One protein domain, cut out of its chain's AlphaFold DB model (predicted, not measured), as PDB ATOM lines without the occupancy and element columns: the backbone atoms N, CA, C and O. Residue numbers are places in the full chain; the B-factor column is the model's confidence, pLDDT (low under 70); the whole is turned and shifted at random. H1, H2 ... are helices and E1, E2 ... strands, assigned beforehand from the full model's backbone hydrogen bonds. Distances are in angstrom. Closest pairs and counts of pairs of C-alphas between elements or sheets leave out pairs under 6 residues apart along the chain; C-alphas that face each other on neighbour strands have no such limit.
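Overview. This is residues 6 to 77 of the 197 residues of an uncharacterized protein of Syntrophomonadaceae bacterium (UniProt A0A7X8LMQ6). A short parallel strand pair, E1 and E2, forms the middle, with H1 and H2 side by side toward one end and H3 off at the other. The 72 printed residues run H1, E1, H2, E2, H3, mixed helices and strands. The whole is compact, radius of gyration of the C-alphas 12.3 A, spanning 36 by 28 by 18 A.

Along the chain. E1 is residues 32 to 36, E2 54 to 56, H2 42 to 49. H1, residues 16 to 27, 16.3 A, begins at (29.663, -13.578, 23.065); H3, residues 66 to 75, 15.4 A, ends at (27.608, -40.265, 36.001).

Arrangement. E1 and E2 are parallel at 51 degrees; N 55 and O 34, 2.7 A, are within hydrogen-bond range. E1, H2, E2 form a strand-helix-strand unit, parallel strands joined through a helix, crossover right-handed. H1 and H2 are close but not clearly touching, closest C-alphas Trp 18 and Gly 43, 7.0 A. Every O i to N i+4 pair is within range in H1 and H2, 4 of 6 in H3.

Size, cuts and confidence. The printed part has no cut and no long link; pLDDT is under 70 at residues 59 to 69 and 71 to 77.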
ATOM      1  N   VAL A   6      33.066 -23.655  30.870       94.25
ATOM      2  CA  VAL A   6      32.537 -23.045  32.097       94.25
ATOM      3  C   VAL A   6      32.111 -21.612  31.807       94.25
ATOM      4  O   VAL A   6      32.911 -20.795  31.351       94.25
ATOM      5  N   VAL A   7      30.850 -21.294  32.088       95.88
ATOM      6  CA  VAL A   7      30.304 -19.939  31.974       95.88
ATOM      7  C   VAL A   7      30.417 -19.236  33.323       95.88
ATOM      8  O   VAL A   7      29.709 -19.575  34.266       95.88
ATOM      9  N   ILE A   8      31.289 -18.230  33.413       95.25
ATOM     10  CA  ILE A   8      31.473 -17.439  34.642       95.25
ATOM     11  C   ILE A   8      30.448 -16.303  34.742       95.25
ATOM     12  O   ILE A   8      29.894 -16.065  35.814       95.25
ATOM     13  N   SER A   9      30.181 -15.610  33.633       96.12
ATOM     14  CA  SER A   9      29.273 -14.462  33.573       96.12
ATOM     15  C   SER A   9      28.690 -14.312  32.169       96.12
ATOM     16  O   SER A   9      29.430 -14.256  31.185       96.12
ATOM     17  N   ALA A  10      27.367 -14.245  32.073       96.88
ATOM     18  CA  ALA A  10      26.632 -14.019  30.839       96.88
ATOM     19  C   ALA A  10      25.468 -13.052  31.072       96.88
ATOM     20  O   ALA A  10      24.894 -12.982  32.160       96.88
ATOM     21  N   VAL A  11      25.069 -12.348  30.015       96.50
ATOM     22  CA  VAL A  11      23.834 -11.563  30.004       96.50
ATOM     23  C   VAL A  11      22.812 -12.292  29.141       96.50
ATOM     24  O   VAL A  11      23.144 -12.743  28.049       96.50
ATOM     25  N   GLU A  12      21.579 -12.440  29.627       96.94
ATOM     26  CA  GLU A  12      20.545 -13.156  28.874       96.94
ATOM     27  C   GLU A  12      20.283 -12.468  27.525       96.94
ATOM     28  O   GLU A  12      20.135 -11.248  27.438       96.94
ATOM     29  N   GLY A  13      20.278 -13.265  26.457       95.75
ATOM     30  CA  GLY A  13      19.963 -12.824  25.101       95.75
ATOM     31  C   GLY A  13      21.060 -12.043  24.371       95.75
ATOM     32  O   GLY A  13      20.856 -11.722  23.201       95.75
ATOM     33  N   LYS A  14      22.207 -11.725  24.996       95.38
ATOM     34  CA  LYS A  14      23.241 -10.897  24.348       95.38
ATOM     35  C   LYS A  14      24.677 -11.201  24.774       95.38
ATOM     36  O   LYS A  14      24.954 -11.612  25.896       95.38
ATOM     37  N   GLY A  15      25.606 -10.873  23.878       96.19
ATOM     38  CA  GLY A  15      27.048 -10.983  24.104       96.19
ATOM     39  C   GLY A  15      27.627 -12.348  23.724       96.19
ATOM     40  O   GLY A  15      26.909 -13.336  23.584       96.19
ATOM     41  N   GLY A  16      28.953 -12.392  23.558       97.12
ATOM     42  CA  GLY A  16      29.663 -13.578  23.065       97.12
ATOM     43  C   GLY A  16      29.517 -14.802  23.969       97.12
ATOM     44  O   GLY A  16      29.274 -15.895  23.468       97.12
ATOM     45  N   THR A  17      29.578 -14.627  25.293       97.06
ATOM     46  CA  THR A  17      29.426 -15.739  26.246       97.06
ATOM     47  C   THR A  17      28.052 -16.393  26.158       97.06
ATOM     48  O   THR A  17      27.953 -17.616  26.172       97.06
ATOM     49  N   TRP A  18      26.990 -15.589  26.038       97.50
ATOM     50  CA  TRP A  18      25.633 -16.106  25.880       97.50
ATOM     51  C   TRP A  18      25.495 -16.877  24.571       97.50
ATOM     52  O   TRP A  18      25.076 -18.031  24.582       97.50
ATOM     53  N   SER A  19      25.898 -16.265  23.454       97.75
ATOM     54  CA  SER A  19      25.816 -16.899  22.137       97.75
ATOM     55  C   SER A  19      26.591 -18.215  22.092       97.75
ATOM     56  O   SER A  19      26.034 -19.225  21.672       97.75
ATOM     57  N   GLY A  20      27.825 -18.233  22.607       96.94
ATOM     58  CA  GLY A  20      28.645 -19.442  22.666       96.94
ATOM     59  C   GLY A  20      28.056 -20.524  23.573       96.94
ATOM     60  O   GLY A  20      28.078 -21.699  23.218       96.94
ATOM     61  N   ALA A  21      27.469 -20.153  24.716       97.38
ATOM     62  CA  ALA A  21      26.809 -21.110  25.604       97.38
ATOM     63  C   ALA A  21      25.566 -21.738  24.954       97.38
ATOM     64  O   ALA A  21      25.370 -22.948  25.039       97.38
ATOM     65  N   ILE A  22      24.744 -20.938  24.271       97.50
ATOM     66  CA  ILE A  22      23.566 -21.431  23.543       97.50
ATOM     67  C   ILE A  22      23.977 -22.323  22.369       97.50
ATOM     68  O   ILE A  22      23.358 -23.360  22.138       97.50
ATOM     69  N   GLU A  23      25.032 -21.960  21.646       97.19
ATOM     70  CA  GLU A  23      25.562 -22.765  20.550       97.19
ATOM     71  C   GLU A  23      26.121 -24.106  21.042       97.19
ATOM     72  O   GLU A  23      25.803 -25.153  20.475       97.19
ATOM     73  N   ASN A  24      26.881 -24.096  22.139       96.81
ATOM     74  CA  ASN A  24      27.383 -25.318  22.752       96.81
ATOM     75  C   ASN A  24      26.246 -26.186  23.315       96.81
ATOM     76  O   ASN A  24      26.289 -27.402  23.169       96.81
ATOM     77  N   LEU A  25      25.199 -25.584  23.893       95.25
ATOM     78  CA  LEU A  25      24.004 -26.304  24.350       95.25
ATOM     79  C   LEU A  25      23.249 -26.961  23.184       95.25
ATOM     80  O   LEU A  25      22.779 -28.087  23.316       95.25
ATOM     81  N   LYS A  26      23.143 -26.276  22.039       95.75
ATOM     82  CA  LYS A  26      22.459 -26.789  20.844       95.75
ATOM     83  C   LYS A  26      23.211 -27.951  20.196       95.75
ATOM     84  O   LYS A  26      22.581 -28.908  19.756       95.75
ATOM     85  N   ASN A  27      24.533 -27.837  20.082       96.25
ATOM     86  CA  ASN A  27      25.351 -28.806  19.351       96.25
ATOM     87  C   ASN A  27      25.983 -29.878  20.248       96.25
ATOM     88  O   ASN A  27      26.460 -30.886  19.734       96.25
ATOM     89  N   GLY A  28      26.020 -29.663  21.563       92.88
ATOM     90  CA  GLY A  28      26.616 -30.588  22.523       92.88
ATOM     91  C   GLY A  28      28.114 -30.815  22.311       92.88
ATOM     92  O   GLY A  28      28.576 -31.935  22.501       92.88
ATOM     93  N   TRP A  29      28.872 -29.797  21.878       94.38
ATOM     94  CA  TRP A  29      30.289 -29.976  21.527       94.38
ATOM     95  C   TRP A  29      31.143 -30.409  22.712       94.38
ATOM     96  O   TRP A  29      31.989 -31.290  22.575       94.38
ATOM     97  N   VAL A  30      30.932 -29.781  23.867       93.88
ATOM     98  CA  VAL A  30      31.588 -30.154  25.122       93.88
ATOM     99  C   VAL A  30      30.605 -30.071  26.287       93.88
ATOM    100  O   VAL A  30      29.716 -29.210  26.275       93.88
ATOM    101  N   PRO A  31      30.775 -30.899  27.336       92.69
ATOM    102  CA  PRO A  31      30.053 -30.712  28.585       92.69
ATOM    103  C   PRO A  31      30.286 -29.299  29.130       92.69
ATOM    104  O   PRO A  31      31.412 -28.787  29.121       92.69
ATOM    105  N   MET A  32      29.210 -28.660  29.584       94.44
ATOM    106  CA  MET A  32      29.227 -27.267  30.015       94.44
ATOM    107  C   MET A  32      28.618 -27.099  31.393       94.44
ATOM    108  O   MET A  32      27.607 -27.719  31.710       94.44
ATOM    109  N   TYR A  33      29.218 -26.200  32.165       94.62
ATOM    110  CA  TYR A  33      28.789 -25.821  33.501       94.62
ATOM    111  C   TYR A  33      28.633 -24.303  33.598       94.62
ATOM    112  O   TYR A  33      29.300 -23.552  32.883       94.62
ATOM    113  N   VAL A  34      27.771 -23.831  34.494       95.81
ATOM    114  CA  VAL A  34      27.550 -22.395  34.733       95.81
ATOM    115  C   VAL A  34      27.873 -22.085  36.180       95.81
ATOM    116  O   VAL A  34      27.406 -22.792  37.062       95.81
ATOM    117  N   ARG A  35      28.630 -21.019  36.453       94.12
ATOM    118  CA  ARG A  35      28.849 -20.551  37.826       94.12
ATOM    119  C   ARG A  35      27.503 -20.306  38.511       94.12
ATOM    120  O   ARG A  35      26.715 -19.478  38.045       94.12
ATOM    121  N   GLU A  36      27.312 -20.977  39.638       92.69
ATOM    122  CA  GLU A  36      26.153 -20.869  40.514       92.69
ATOM    123  C   GLU A  36      26.582 -20.250  41.847       92.69
ATOM    124  O   GLU A  36      27.558 -20.677  42.457       92.69
ATOM    125  N   ALA A  37      25.888 -19.190  42.253       89.31
ATOM    126  CA  ALA A  37      26.041 -18.507  43.534       89.31
ATOM    127  C   ALA A  37      24.762 -17.697  43.803       89.31
ATOM    128  O   ALA A  37      23.958 -17.491  42.889       89.31
ATOM    129  N   GLU A  38      24.593 -17.201  45.029       86.06
ATOM    130  CA  GLU A  38      23.432 -16.385  45.417       86.06
ATOM    131  C   GLU A  38      23.303 -15.123  44.543       86.06
ATOM    132  O   GLU A  38      22.235 -14.818  44.009       86.06
ATOM    133  N   ALA A  39      24.427 -14.443  44.296       90.69
ATOM    134  CA  ALA A  39      24.513 -13.289  43.409       90.69
ATOM    135  C   ALA A  39      25.229 -13.649  42.096       90.69
ATOM    136  O   ALA A  39      26.458 -13.625  42.002       90.69
ATOM    137  N   ILE A  40      24.453 -13.955  41.052       92.06
ATOM    138  CA  ILE A  40      24.952 -14.202  39.688       92.06
ATOM    139  C   ILE A  40      24.222 -13.339  38.649       92.06
ATOM    140  O   ILE A  40      23.100 -12.895  38.897       92.06
ATOM    141  N   PRO A  41      24.813 -13.096  37.468       95.06
ATOM    142  CA  PRO A  41      24.127 -12.418  36.369       95.06
ATOM    143  C   PRO A  41      22.869 -13.157  35.890       95.06
ATOM    144  O   PRO A  41      22.798 -14.387  35.929       95.06
ATOM    145  N   ASP A  42      21.902 -12.416  35.346       96.00
ATOM    146  CA  ASP A  42      20.656 -12.957  34.786       96.00
ATOM    147  C   ASP A  42      20.892 -14.022  33.712       96.00
ATOM    148  O   ASP A  42      20.188 -15.031  33.687       96.00
ATOM    149  N   GLY A  43      21.929 -13.855  32.882       97.50
ATOM    150  CA  GLY A  43      22.294 -14.849  31.875       97.50
ATOM    151  C   GLY A  43      22.724 -16.181  32.488       97.50
ATOM    152  O   GLY A  43      22.357 -17.229  31.968       97.50
ATOM    153  N   ASN A  44      23.417 -16.177  33.628       97.56
ATOM    154  CA  ASN A  44      23.780 -17.419  34.311       97.56
ATOM    155  C   ASN A  44      22.531 -18.136  34.842       97.56
ATOM    156  O   ASN A  44      22.350 -19.323  34.568       97.56
ATOM    157  N   ARG A  45      21.619 -17.414  35.516       96.69
ATOM    158  CA  ARG A  45      20.330 -17.986  35.965       96.69
ATOM    159  C   ARG A  45      19.548 -18.574  34.796       96.69
ATOM    160  O   ARG A  45      18.981 -19.659  34.893       96.69
ATOM    161  N   ALA A  46      19.527 -17.861  33.680       97.25
ATOM    162  CA  ALA A  46      18.828 -18.263  32.476       97.25
ATOM    163  C   ALA A  46      19.421 -19.509  31.801       97.25
ATOM    164  O   ALA A  46      18.664 -20.295  31.230       97.25
ATOM    165  N   LEU A  47      20.740 -19.703  31.863       97.50
ATOM    166  CA  LEU A  47      21.420 -20.904  31.375       97.50
ATOM    167  C   LEU A  47      21.177 -22.109  32.300       97.50
ATOM    168  O   LEU A  47      20.900 -23.200  31.807       97.50
ATOM    169  N   ILE A  48      21.175 -21.904  33.621       96.06
ATOM    170  CA  ILE A  48      20.834 -22.953  34.599       96.06
ATOM    171  C   ILE A  48      19.382 -23.418  34.412       96.06
ATOM    172  O   ILE A  48      19.123 -24.614  34.301       96.06
ATOM    173  N   ARG A  49      18.430 -22.483  34.245       95.69
ATOM    174  CA  ARG A  49      17.024 -22.804  33.915       95.69
ATOM    175  C   ARG A  49      16.863 -23.594  32.613       95.69
ATOM    176  O   ARG A  49      15.868 -24.287  32.446       95.69
ATOM    177  N   ARG A  50      17.826 -23.492  31.692       94.62
ATOM    178  CA  ARG A  50      17.866 -24.253  30.431       94.62
ATOM    179  C   ARG A  50      18.482 -25.652  30.590       94.62
ATOM    180  O   ARG A  50      18.679 -26.336  29.594       94.62
ATOM    181  N   GLY A  51      18.764 -26.082  31.821       91.69
ATOM    182  CA  GLY A  51      19.217 -27.435  32.150       91.69
ATOM    183  C   GLY A  51      20.732 -27.597  32.250       91.69
ATOM    184  O   GLY A  51      21.204 -28.700  32.544       91.69
ATOM    185  N   ILE A  52      21.497 -26.519  32.044       94.69
ATOM    186  CA  ILE A  52      22.954 -26.555  32.178       94.69
ATOM    187  C   ILE A  52      23.300 -26.645  33.672       94.69
ATOM    188  O   ILE A  52      22.825 -25.811  34.445       94.69
ATOM    189  N   PRO A  53      24.105 -27.630  34.110       91.94
ATOM    190  CA  PRO A  53      24.414 -27.795  35.522       91.94
ATOM    191  C   PRO A  53      25.132 -26.575  36.109       91.94
ATOM    192  O   PRO A  53      26.114 -26.073  35.550       91.94
ATOM    193  N   GLY A  54      24.661 -26.134  37.273       92.25
ATOM    194  CA  GLY A  54      25.334 -25.124  38.073       92.25
ATOM    195  C   GLY A  54      26.623 -25.655  38.709       92.25
ATOM    196  O   GLY A  54      26.789 -26.859  38.940       92.25
ATOM    197  N   LEU A  55      27.572 -24.754  38.936       90.00
ATOM    198  CA  LEU A  55      28.881 -25.007  39.519       90.00
ATOM    199  C   LEU A  55      29.100 -24.030  40.671       90.00
ATOM    200  O   LEU A  55      29.365 -22.847  40.440       90.00
ATOM    201  N   ILE A  56      28.984 -24.535  41.895       87.75
ATOM    202  CA  ILE A  56      29.228 -23.771  43.118       87.75
ATOM    203  C   ILE A  56      30.742 -23.681  43.302       87.75
ATOM    204  O   ILE A  56      31.386 -24.674  43.615       87.75
ATOM    205  N   LEU A  57      31.329 -22.511  43.041       75.12
ATOM    206  CA  LEU A  57      32.787 -22.329  43.125       75.12
ATOM    207  C   LEU A  57      33.302 -22.290  44.572       75.12
ATOM    208  O   LEU A  57      34.453 -22.629  44.821       75.12
ATOM    209  N   ASP A  58      32.442 -21.941  45.524       71.44
ATOM    210  CA  ASP A  58      32.821 -21.842  46.936       71.44
ATOM    211  C   ASP A  58      32.898 -23.219  47.620       71.44
ATOM    212  O   ASP A  58      33.416 -23.334  48.726       71.44
ATOM    213  N   SER A  59      32.414 -24.286  46.967       65.25
ATOM    214  CA  SER A  59      32.541 -25.657  47.477       65.25
ATOM    215  C   SER A  59      33.881 -26.309  47.132       65.25
ATOM    216  O   SER A  59      34.142 -27.422  47.585       65.25
ATOM    217  N   PHE A  60      34.716 -25.657  46.318       67.06
ATOM    218  CA  PHE A  60      36.039 -26.170  45.986       67.06
ATOM    219  C   PHE A  60      36.993 -25.855  47.137       67.06
ATOM    220  O   PHE A  60      37.416 -24.715  47.319       67.06
ATOM    221  N   ASN A  61      37.339 -26.875  47.915       63.66
ATOM    222  CA  ASN A  61      38.515 -26.818  48.775       63.66
ATOM    223  C   ASN A  61      39.774 -27.140  47.941       63.66
ATOM    224  O   ASN A  61      39.682 -27.643  46.821       63.66
ATOM    225  N   SER A  62      40.960 -26.851  48.476       61.38
ATOM    226  CA  SER A  62      42.253 -27.119  47.821       61.38
ATOM    227  C   SER A  62      42.484 -28.596  47.460       61.38
ATOM    228  O   SER A  62      43.359 -28.899  46.655       61.38
ATOM    229  N   GLU A  63      41.687 -29.509  48.017       58.88
ATOM    230  CA  GLU A  63      41.780 -30.958  47.822       58.88
ATOM    231  C   GLU A  63      40.884 -31.462  46.673       58.88
ATOM    232  O   GLU A  63      41.180 -32.471  46.027       58.88
ATOM    233  N   GLN A  64      39.803 -30.745  46.348       61.72
ATOM    234  CA  GLN A  64      38.896 -31.099  45.260       61.72
ATOM    235  C   GLN A  64      39.440 -30.605  43.919       61.72
ATOM    236  O   GLN A  64      39.232 -29.469  43.490       61.72
ATOM    237  N   ARG A  65      40.109 -31.507  43.194       65.69
ATOM    238  CA  ARG A  65      40.487 -31.262  41.798       65.69
ATOM    239  C   ARG A  65      39.235 -30.972  40.974       65.69
ATOM    240  O   ARG A  65      38.293 -31.751  40.968       65.69
ATOM    241  N   LEU A  66      39.268 -29.921  40.164       68.25
ATOM    242  CA  LEU A  66      38.175 -29.531  39.261       68.25
ATOM    243  C   LEU A  66      37.659 -30.694  38.377       68.25
ATOM    244  O   LEU A  66      36.481 -30.772  38.039       68.25
ATOM    245  N   MET A  67      38.542 -31.652  38.081       67.94
ATOM    246  CA  MET A  67      38.229 -32.874  37.341       67.94
ATOM    247  C   MET A  67      37.343 -33.866  38.105       67.94
ATOM    248  O   MET A  67      36.548 -34.549  37.465       67.94
ATOM    249  N   SER A  68      37.427 -33.958  39.437       66.50
ATOM    250  CA  SER A  68      36.538 -34.838  40.211       66.50
ATOM    251  C   SER A  68      35.096 -34.336  40.157       66.50
ATOM    252  O   SER A  68      34.182 -35.127  39.948       66.50
ATOM    253  N   VAL A  69      34.895 -33.017  40.213       68.44
ATOM    254  CA  VAL A  69      33.571 -32.386  40.090       68.44
ATOM    255  C   VAL A  69      32.977 -32.586  38.694       68.44
ATOM    256  O   VAL A  69      31.782 -32.848  38.556       68.44
ATOM    257  N   PHE A  70      33.797 -32.495  37.645       72.69
ATOM    258  CA  PHE A  70      33.333 -32.711  36.271       72.69
ATOM    259  C   PHE A  70      33.061 -34.178  35.943       72.69
ATOM    260  O   PHE A  70      32.148 -34.455  35.166       72.69
ATOM    261  N   ASN A  71      33.816 -35.105  36.537       66.62
ATOM    262  CA  ASN A  71      33.611 -36.538  36.349       66.62
ATOM    263  C   ASN A  71      32.425 -37.056  37.178       66.62
ATOM    264  O   ASN A  71      31.617 -37.800  36.640       66.62
ATOM    265  N   ALA A  72      32.239 -36.595  38.422       61.53
ATOM    266  CA  ALA A  72      31.097 -36.983  39.258       61.53
ATOM    267  C   ALA A  72      29.748 -36.588  38.627       61.53
ATOM    268  O   ALA A  72      28.785 -37.348  38.658       61.53
ATOM    269  N   LYS A  73      29.688 -35.423  37.965       60.22
ATOM    270  CA  LYS A  73      28.484 -34.960  37.250       60.22
ATOM    271  C   LYS A  73      28.260 -35.634  35.890       60.22
ATOM    272  O   LYS A  73      27.204 -35.434  35.291       60.22
ATOM    273  N   LYS A  74      29.225 -36.422  35.402       56.09
ATOM    274  CA  LYS A  74      29.093 -37.221  34.176       56.09
ATOM    275  C   LYS A  74      28.261 -38.487  34.414       56.09
ATOM    276  O   LYS A  74      27.557 -38.912  33.502       56.09
ATOM    277  N   ASP A  75      28.297 -39.022  35.634       47.97
ATOM    278  CA  ASP A  75      27.608 -40.265  36.001       47.97
ATOM    279  C   ASP A  75      26.134 -40.044  36.383       47.97
ATOM    280  O   ASP A  75      25.304 -40.925  36.176       47.97
ATOM    281  N   GLU A  76      25.762 -38.846  36.847       50.91
ATOM    282  CA  GLU A  76      24.368 -38.548  37.219       50.91
ATOM    283  C   GLU A  76      23.449 -38.248  36.028       50.91
ATOM    284  O   GLU A  76      22.227 -38.350  36.143       50.91
ATOM    285  N   ARG A  77      23.994 -37.872  34.867       47.97
ATOM    286  CA  ARG A  77      23.196 -37.608  33.665       47.97
ATOM    287  C   ARG A  77      23.939 -38.078  32.432       47.97
ATOM    288  O   ARG A  77      24.710 -37.330  31.833       47.97
TER     289      ARG A  77